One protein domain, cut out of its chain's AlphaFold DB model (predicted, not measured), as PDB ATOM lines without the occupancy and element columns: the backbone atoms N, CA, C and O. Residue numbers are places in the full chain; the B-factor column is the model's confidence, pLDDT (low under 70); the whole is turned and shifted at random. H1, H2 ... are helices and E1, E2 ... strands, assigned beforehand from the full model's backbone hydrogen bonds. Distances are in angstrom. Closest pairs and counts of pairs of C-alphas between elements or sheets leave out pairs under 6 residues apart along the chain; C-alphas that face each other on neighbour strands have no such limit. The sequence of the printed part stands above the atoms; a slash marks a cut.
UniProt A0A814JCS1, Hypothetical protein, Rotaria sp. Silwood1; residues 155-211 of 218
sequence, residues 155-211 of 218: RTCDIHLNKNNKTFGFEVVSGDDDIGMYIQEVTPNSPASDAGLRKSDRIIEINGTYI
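AT A GLANCE: This is residues 155 to 211 of the 218 residues of the protein "Hypothetical protein" of Rotaria sp. Silwood1 (UniProt A0A814JCS1). With little regular structure, this is a long strand hairpin, E1 and E2, with the short helix H1 beyond one end and much unnamed chain; residues 202 to 203 pair with E2, and beyond them residues 205 to 210 fold back in a small turn. The 57 printed residues hold E1, E2 and H1 in that order, an antiparallel sheet E1 - E2, mixed class, with only 15 residues in named elements. The whole is compact, radius of gyration of the C-alphas 11.7 A, yet elongated, spanning 38 by 23 by 18 A.

IN THESE COORDINATES: After unnamed residues 155 to 169, E1 covers residues 170 to 174, 13.6 A, from C-alpha 170 at (152.498, 268.596, 189.074). E2 covers residues 181 to 186, 14.2 A. H1, residues 191 to 194, 5.1 A, ends at C-alpha 194 (147.203, 264.879, 198.296).

HOW THE PARTS SIT: Hairpin E1 and E2 is antiparallel at 150 degrees; N 171 and O 185 are 2.9 A apart, within hydrogen-bond range. The closest C-alphas of E2 and H1, Val 186 and Ser 193, are 6.2 A apart. H1 is too short for an O i to N i+4 pair; its one O i to N i+3 pair is within range.

THE WHOLE: The C-alphas farthest apart, Lys 163 and Asp 177, are 38.5 A apart. The printed part has no cut and no long link between named elements; residue 175 is under pLDDT 70.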
ATOM      1  N   ARG A 155     136.563 269.973 190.093       86.75
ATOM      2  CA  ARG A 155     137.108 269.654 191.413       86.75
ATOM      3  C   ARG A 155     137.978 270.808 191.879       86.75
ATOM      4  O   ARG A 155     138.916 271.182 191.180       86.75
ATOM      5  N   THR A 156     137.678 271.338 193.057       92.12
ATOM      6  CA  THR A 156     138.567 272.280 193.739       92.12
ATOM      7  C   THR A 156     139.663 271.480 194.425       92.12
ATOM      8  O   THR A 156     139.371 270.608 195.241       92.12
ATOM      9  N   CYS A 157     140.915 271.743 194.056       93.94
ATOM     10  CA  CYS A 157     142.086 271.141 194.684       93.94
ATOM     11  C   CYS A 157     142.807 272.234 195.478       93.94
ATOM     12  O   CYS A 157     143.459 273.090 194.881       93.94
ATOM     13  N   ASP A 158     142.689 272.209 196.806       95.31
ATOM     14  CA  ASP A 158     143.348 273.175 197.692       95.31
ATOM     15  C   ASP A 158     144.788 272.728 197.972       95.31
ATOM     16  O   ASP A 158     145.058 271.899 198.842       95.31
ATOM     17  N   ILE A 159     145.729 273.246 197.181       95.25
ATOM     18  CA  ILE A 159     147.130 272.817 197.226       95.25
ATOM     19  C   ILE A 159     147.953 273.774 198.093       95.25
ATOM     20  O   ILE A 159     148.124 274.947 197.762       95.25
ATOM     21  N   HIS A 160     148.550 273.255 199.168       92.88
ATOM     22  CA  HIS A 160     149.406 274.027 200.070       92.88
ATOM     23  C   HIS A 160     150.814 273.438 200.151       92.88
ATOM     24  O   HIS A 160     150.991 272.243 200.385       92.88
ATOM     25  N   LEU A 161     151.837 274.285 200.014       92.88
ATOM     26  CA  LEU A 161     153.213 273.890 200.314       92.88
ATOM     27  C   LEU A 161     153.457 273.941 201.822       92.88
ATOM     28  O   LEU A 161     153.096 274.911 202.490       92.88
ATOM     29  N   ASN A 162     154.121 272.917 202.353       86.25
ATOM     30  CA  ASN A 162     154.665 272.935 203.708       86.25
ATOM     31  C   ASN A 162     156.189 273.163 203.679       86.25
ATOM     32  O   ASN A 162     156.809 273.217 202.618       86.25
ATOM     33  N   LYS A 163     156.819 273.252 204.859       86.62
ATOM     34  CA  LYS A 163     158.272 273.488 204.994       86.62
ATOM     35  C   LYS A 163     159.154 272.429 204.310       86.62
ATOM     36  O   LYS A 163     160.318 272.708 204.040       86.62
ATOM     37  N   ASN A 164     158.617 271.240 204.040       87.38
ATOM     38  CA  ASN A 164     159.325 270.120 203.420       87.38
ATOM     39  C   ASN A 164     159.088 270.030 201.901       87.38
ATOM     40  O   ASN A 164     159.818 269.313 201.219       87.38
ATOM     41  N   ASN A 165     158.102 270.745 201.346       85.12
ATOM     42  CA  ASN A 165     157.787 270.713 199.919       85.12
ATOM     43  C   ASN A 165     158.281 271.986 199.220       85.12
ATOM     44  O   ASN A 165     157.848 273.091 199.530       85.12
ATOM     45  N   LYS A 166     159.177 271.825 198.238       88.06
ATOM     46  CA  LYS A 166     159.678 272.938 197.407       88.06
ATOM     47  C   LYS A 166     158.824 273.208 196.166       88.06
ATOM     48  O   LYS A 166     158.915 274.287 195.595       88.06
ATOM     49  N   THR A 167     158.035 272.228 195.730       94.38
ATOM     50  CA  THR A 167     157.178 272.298 194.542       94.38
ATOM     51  C   THR A 167     155.808 271.714 194.866       94.38
ATOM     52  O   THR A 167     155.669 270.926 195.804       94.38
ATOM     53  N   PHE A 168     154.794 272.085 194.083       95.25
ATOM     54  CA  PHE A 168     153.451 271.520 194.234       95.25
ATOM     55  C   PHE A 168     153.363 270.060 193.764       95.25
ATOM     56  O   PHE A 168     152.489 269.328 194.217       95.25
ATOM     57  N   GLY A 169     154.284 269.628 192.894       95.88
ATOM     58  CA  GLY A 169     154.377 268.253 192.401       95.88
ATOM     59  C   GLY A 169     153.435 267.925 191.246       95.88
ATOM     60  O   GLY A 169     152.910 266.819 191.188       95.88
ATOM     61  N   PHE A 170     153.220 268.856 190.319       96.50
ATOM     62  CA  PHE A 170     152.498 268.596 189.074       96.50
ATOM     63  C   PHE A 170     153.149 269.313 187.892       96.50
ATOM     64  O   PHE A 170     153.858 270.304 188.070       96.50
ATOM     65  N   GLU A 171     152.882 268.810 186.693       95.12
ATOM     66  CA  GLU A 171     153.290 269.408 185.425       95.12
ATOM     67  C   GLU A 171     152.059 269.891 184.660       95.12
ATOM     68  O   GLU A 171     151.043 269.194 184.598       95.12
ATOM     69  N   VAL A 172     152.159 271.078 184.061       93.06
ATOM     70  CA  VAL A 172     151.110 271.659 183.216       93.06
ATOM     71  C   VAL A 172     151.558 271.613 181.767       93.06
ATOM     72  O   VAL A 172     152.710 271.908 181.453       93.06
ATOM     73  N   VAL A 173     150.625 271.286 180.882       90.38
ATOM     74  CA  VAL A 173     150.802 271.360 179.437       90.38
ATOM     75  C   VAL A 173     149.694 272.211 178.828       90.38
ATOM     76  O   VAL A 173     148.526 272.113 179.206       90.38
ATOM     77  N   SER A 174     150.073 273.039 177.865       83.44
ATOM     78  CA  SER A 174     149.159 273.680 176.930       83.44
ATOM     79  C   SER A 174     149.181 272.871 175.639       83.44
ATOM     80  O   SER A 174     150.254 272.720 175.054       83.44
ATOM     81  N   GLY A 175     148.045 272.327 175.204       68.69
ATOM     82  CA  GLY A 175     147.990 271.730 173.869       68.69
ATOM     83  C   GLY A 175     147.960 272.799 172.779       68.69
ATOM     84  O   GLY A 175     147.627 273.954 173.047       68.69
ATOM     85  N   ASP A 176     148.285 272.394 171.552       72.12
ATOM     86  CA  ASP A 176     148.101 273.225 170.360       72.12
ATOM     87  C   ASP A 176     146.603 273.535 170.132       72.12
ATOM     88  O   ASP A 176     145.728 272.800 170.603       72.12
ATOM     89  N   ASP A 177     146.319 274.591 169.362       71.50
ATOM     90  CA  ASP A 177     144.967 275.001 168.946       71.50
ATOM     91  C   ASP A 177     144.036 275.373 170.115       71.50
ATOM     92  O   ASP A 177     142.873 274.957 170.163       71.50
ATOM     93  N   ASP A 178     144.562 276.143 171.068       70.62
ATOM     94  CA  ASP A 178     143.772 276.883 172.056       70.62
ATOM     95  C   ASP A 178     142.901 276.008 172.976       70.62
ATOM     96  O   ASP A 178     141.857 276.399 173.501       70.62
ATOM     97  N   ILE A 179     143.311 274.759 173.213       76.69
ATOM     98  CA  ILE A 179     142.493 273.800 173.972       76.69
ATOM     99  C   ILE A 179     142.467 274.048 175.490       76.69
ATOM    100  O   ILE A 179     141.715 273.375 176.209       76.69
ATOM    101  N   GLY A 180     143.285 274.982 175.980       85.31
ATOM    102  CA  GLY A 180     143.471 275.307 177.395       85.31
ATOM    103  C   GLY A 180     144.638 274.575 178.072       85.31
ATOM    104  O   GLY A 180     145.455 273.915 177.427       85.31
ATOM    105  N   MET A 181     144.709 274.719 179.398       89.06
ATOM    106  CA  MET A 181     145.760 274.145 180.242       89.06
ATOM    107  C   MET A 181     145.308 272.827 180.870       89.06
ATOM    108  O   MET A 181     144.207 272.736 181.421       89.06
ATOM    109  N   TYR A 182     146.177 271.821 180.830       91.69
ATOM    110  CA  TYR A 182     145.918 270.494 181.377       91.69
ATOM    111  C   TYR A 182     147.036 270.059 182.313       91.69
ATOM    112  O   TYR A 182     148.199 270.415 182.134       91.69
ATOM    113  N   ILE A 183     146.687 269.227 183.285       93.62
ATOM    114  CA  ILE A 183     147.651 268.533 184.127       93.62
ATOM    115  C   ILE A 183     148.217 267.352 183.345       93.62
ATOM    116  O   ILE A 183     147.513 266.389 183.033       93.62
ATOM    117  N   GLN A 184     149.501 267.427 183.020       92.88
ATOM    118  CA  GLN A 184     150.203 266.413 182.240       92.88
ATOM    119  C   GLN A 184     150.661 265.244 183.116       92.88
ATOM    120  O   GLN A 184     150.574 264.088 182.697       92.88
ATOM    121  N   GLU A 185     151.111 265.546 184.334       93.50
ATOM    122  CA  GLU A 185     151.588 264.564 185.303       93.50
ATOM    123  C   GLU A 185     151.410 265.093 186.732       93.50
ATOM    124  O   GLU A 185     151.471 266.301 186.973       93.50
ATOM    125  N   VAL A 186     151.193 264.185 187.685       94.75
ATOM    126  CA  VAL A 186     151.145 264.492 189.121       94.75
ATOM    127  C   VAL A 186     152.111 263.556 189.826       94.75
ATOM    128  O   VAL A 186     152.020 262.338 189.707       94.75
ATOM    129  N   THR A 187     153.053 264.131 190.566       95.56
ATOM    130  CA  THR A 187     154.044 263.378 191.330       95.56
ATOM    131  C   THR A 187     153.351 262.668 192.499       95.56
ATOM    132  O   THR A 187     152.664 263.336 193.279       95.56
ATOM    133  N   PRO A 188     153.524 261.348 192.676       93.81
ATOM    134  CA  PRO A 188     152.974 260.638 193.829       93.81
ATOM    135  C   PRO A 188     153.470 261.213 195.165       93.81
ATOM    136  O   PRO A 188     154.635 261.594 195.275       93.81
ATOM    137  N   ASN A 189     152.611 261.224 196.191       92.50
ATOM    138  CA  ASN A 189     152.912 261.752 197.537       92.50
ATOM    139  C   ASN A 189     153.346 263.234 197.547       92.50
ATOM    140  O   ASN A 189     154.154 263.657 198.377       92.50
ATOM    141  N   SER A 190     152.865 264.010 196.577       95.62
ATOM    142  CA  SER A 190     153.077 265.454 196.508       95.62
ATOM    143  C   SER A 190     151.861 266.224 197.022       95.62
ATOM    144  O   SER A 190     150.756 265.678 197.003       95.62
ATOM    145  N   PRO A 191     152.014 267.518 197.369       96.81
ATOM    146  CA  PRO A 191     150.881 268.362 197.738       96.81
ATOM    147  C   PRO A 191     149.723 268.318 196.733       96.81
ATOM    148  O   PRO A 191     148.563 268.288 197.131       96.81
ATOM    149  N   ALA A 192     150.016 268.286 195.430       96.44
ATOM    150  CA  ALA A 192     148.992 268.209 194.394       96.44
ATOM    151  C   ALA A 192     148.264 266.863 194.370       96.44
ATOM    152  O   ALA A 192     147.041 266.835 194.242       96.44
ATOM    153  N   SER A 193     149.001 265.759 194.532       94.31
ATOM    154  CA  SER A 193     148.405 264.427 194.669       94.31
ATOM    155  C   SER A 193     147.491 264.356 195.895       94.31
ATOM    156  O   SER A 193     146.378 263.843 195.797       94.31
ATOM    157  N   ASP A 194     147.942 264.895 197.029       93.69
ATOM    158  CA  ASP A 194     147.203 264.879 198.296       93.69
ATOM    159  C   ASP A 194     145.932 265.740 198.226       93.69
ATOM    160  O   ASP A 194     144.894 265.365 198.766       93.69
ATOM    161  N   ALA A 195     145.984 266.853 197.488       94.50
ATOM    162  CA  ALA A 195     144.831 267.705 197.194       94.50
ATOM    163  C   ALA A 195     143.860 267.097 196.160       94.50
ATOM    164  O   ALA A 195     142.825 267.691 195.858       94.50
ATOM    165  N   GLY A 196     144.177 265.924 195.601       91.69
ATOM    166  CA  GLY A 196     143.326 265.212 194.652       91.69
ATOM    167  C   GLY A 196     143.433 265.686 193.200       91.69
ATOM    168  O   GLY A 196     142.595 265.281 192.384       91.69
ATOM    169  N   LEU A 197     144.448 266.488 192.855       93.06
ATOM    170  CA  LEU A 197     144.750 266.860 191.471       93.06
ATOM    171  C   LEU A 197     145.158 265.612 190.679       93.06
ATOM    172  O   LEU A 197     145.876 264.751 191.192       93.06
ATOM    173  N   ARG A 198     144.711 265.488 189.426       91.00
ATOM    174  CA  ARG A 198     144.984 264.305 188.601       91.00
ATOM    175  C   ARG A 198     145.480 264.655 187.217       91.00
ATOM    176  O   ARG A 198     145.139 265.681 186.640       91.00
ATOM    177  N   LYS A 199     146.228 263.714 186.644       90.75
ATOM    178  CA  LYS A 199     146.556 263.705 185.222       90.75
ATOM    179  C   LYS A 199     145.294 263.811 184.361       90.75
ATOM    180  O   LYS A 199     144.264 263.217 184.679       90.75
ATOM    181  N   SER A 200     145.418 264.550 183.262       88.56
ATOM    182  CA  SER A 200     144.355 264.900 182.314       88.56
ATOM    183  C   SER A 200     143.292 265.864 182.851       88.56
ATOM    184  O   SER A 200     142.376 266.206 182.104       88.56
ATOM    185  N   ASP A 201     143.406 266.363 184.086       89.69
ATOM    186  CA  ASP A 201     142.527 267.439 184.547       89.69
ATOM    187  C   ASP A 201     142.742 268.708 183.728       89.69
ATOM    188  O   ASP A 201     143.876 269.124 183.495       89.69
ATOM    189  N   ARG A 202     141.639 269.329 183.304       89.31
ATOM    190  CA  ARG A 202     141.659 270.657 182.692       89.31
ATOM    191  C   ARG A 202     141.605 271.706 183.793       89.31
ATOM    192  O   ARG A 202     140.681 271.695 184.607       89.31
ATOM    193  N   ILE A 203     142.553 272.634 183.774       91.06
ATOM    194  CA  ILE A 203     142.534 273.800 184.654       91.06
ATOM    195  C   ILE A 203     141.567 274.819 184.049       91.06
ATOM    196  O   ILE A 203     141.739 275.240 182.905       91.06
ATOM    197  N   ILE A 204     140.543 275.188 184.813       89.25
ATOM    198  CA  ILE A 204     139.536 276.185 184.412       89.25
ATOM    199  C   ILE A 204     139.565 277.434 185.296       89.25
ATOM    200  O   ILE A 204     139.073 278.476 184.892       89.25
ATOM    201  N   GLU A 205     140.149 277.348 186.489       92.12
ATOM    202  CA  GLU A 205     140.242 278.453 187.437       92.12
ATOM    203  C   GLU A 205     141.491 278.277 188.306       92.12
ATOM    204  O   GLU A 205     141.828 277.154 188.692       92.12
ATOM    205  N   ILE A 206     142.170 279.381 188.614       93.50
ATOM    206  CA  ILE A 206     143.249 279.441 189.602       93.50
ATOM    207  C   ILE A 206     142.942 280.594 190.561       93.50
ATOM    208  O   ILE A 206     142.890 281.750 190.147       93.50
ATOM    209  N   ASN A 207     142.764 280.291 191.851       92.81
ATOM    210  CA  ASN A 207     142.534 281.280 192.915       92.81
ATOM    211  C   ASN A 207     141.399 282.280 192.605       92.81
ATOM    212  O   ASN A 207     141.584 283.490 192.742       92.81
ATOM    213  N   GLY A 208     140.240 281.801 192.139       89.81
ATOM    214  CA  GLY A 208     139.107 282.661 191.778       89.81
ATOM    215  C   GLY A 208     139.260 283.397 190.443       89.81
ATOM    216  O   GLY A 208     138.360 284.135 190.049       89.81
ATOM    217  N   THR A 209     140.381 283.218 189.739       91.19
ATOM    218  CA  THR A 209     140.591 283.764 188.395       91.19
ATOM    219  C   THR A 209     140.321 282.675 187.371       91.19
ATOM    220  O   THR A 209     141.057 281.688 187.300       91.19
ATOM    221  N   TYR A 210     139.262 282.852 186.582       88.44
ATOM    222  CA  TYR A 210     138.959 281.953 185.476       88.44
ATOM    223  C   TYR A 210     140.105 281.967 184.462       88.44
ATOM    224  O   TYR A 210     140.613 283.026 184.092       88.44
ATOM    225  N   ILE A 211     140.510 280.784 184.015       83.12
ATOM    226  CA  ILE A 211     141.504 280.634 182.962       83.12
ATOM    227  C   ILE A 211     140.747 280.631 181.639       83.12
ATOM    228  O   ILE A 211     140.219 279.602 181.202       83.12
TER     229      ILE A 211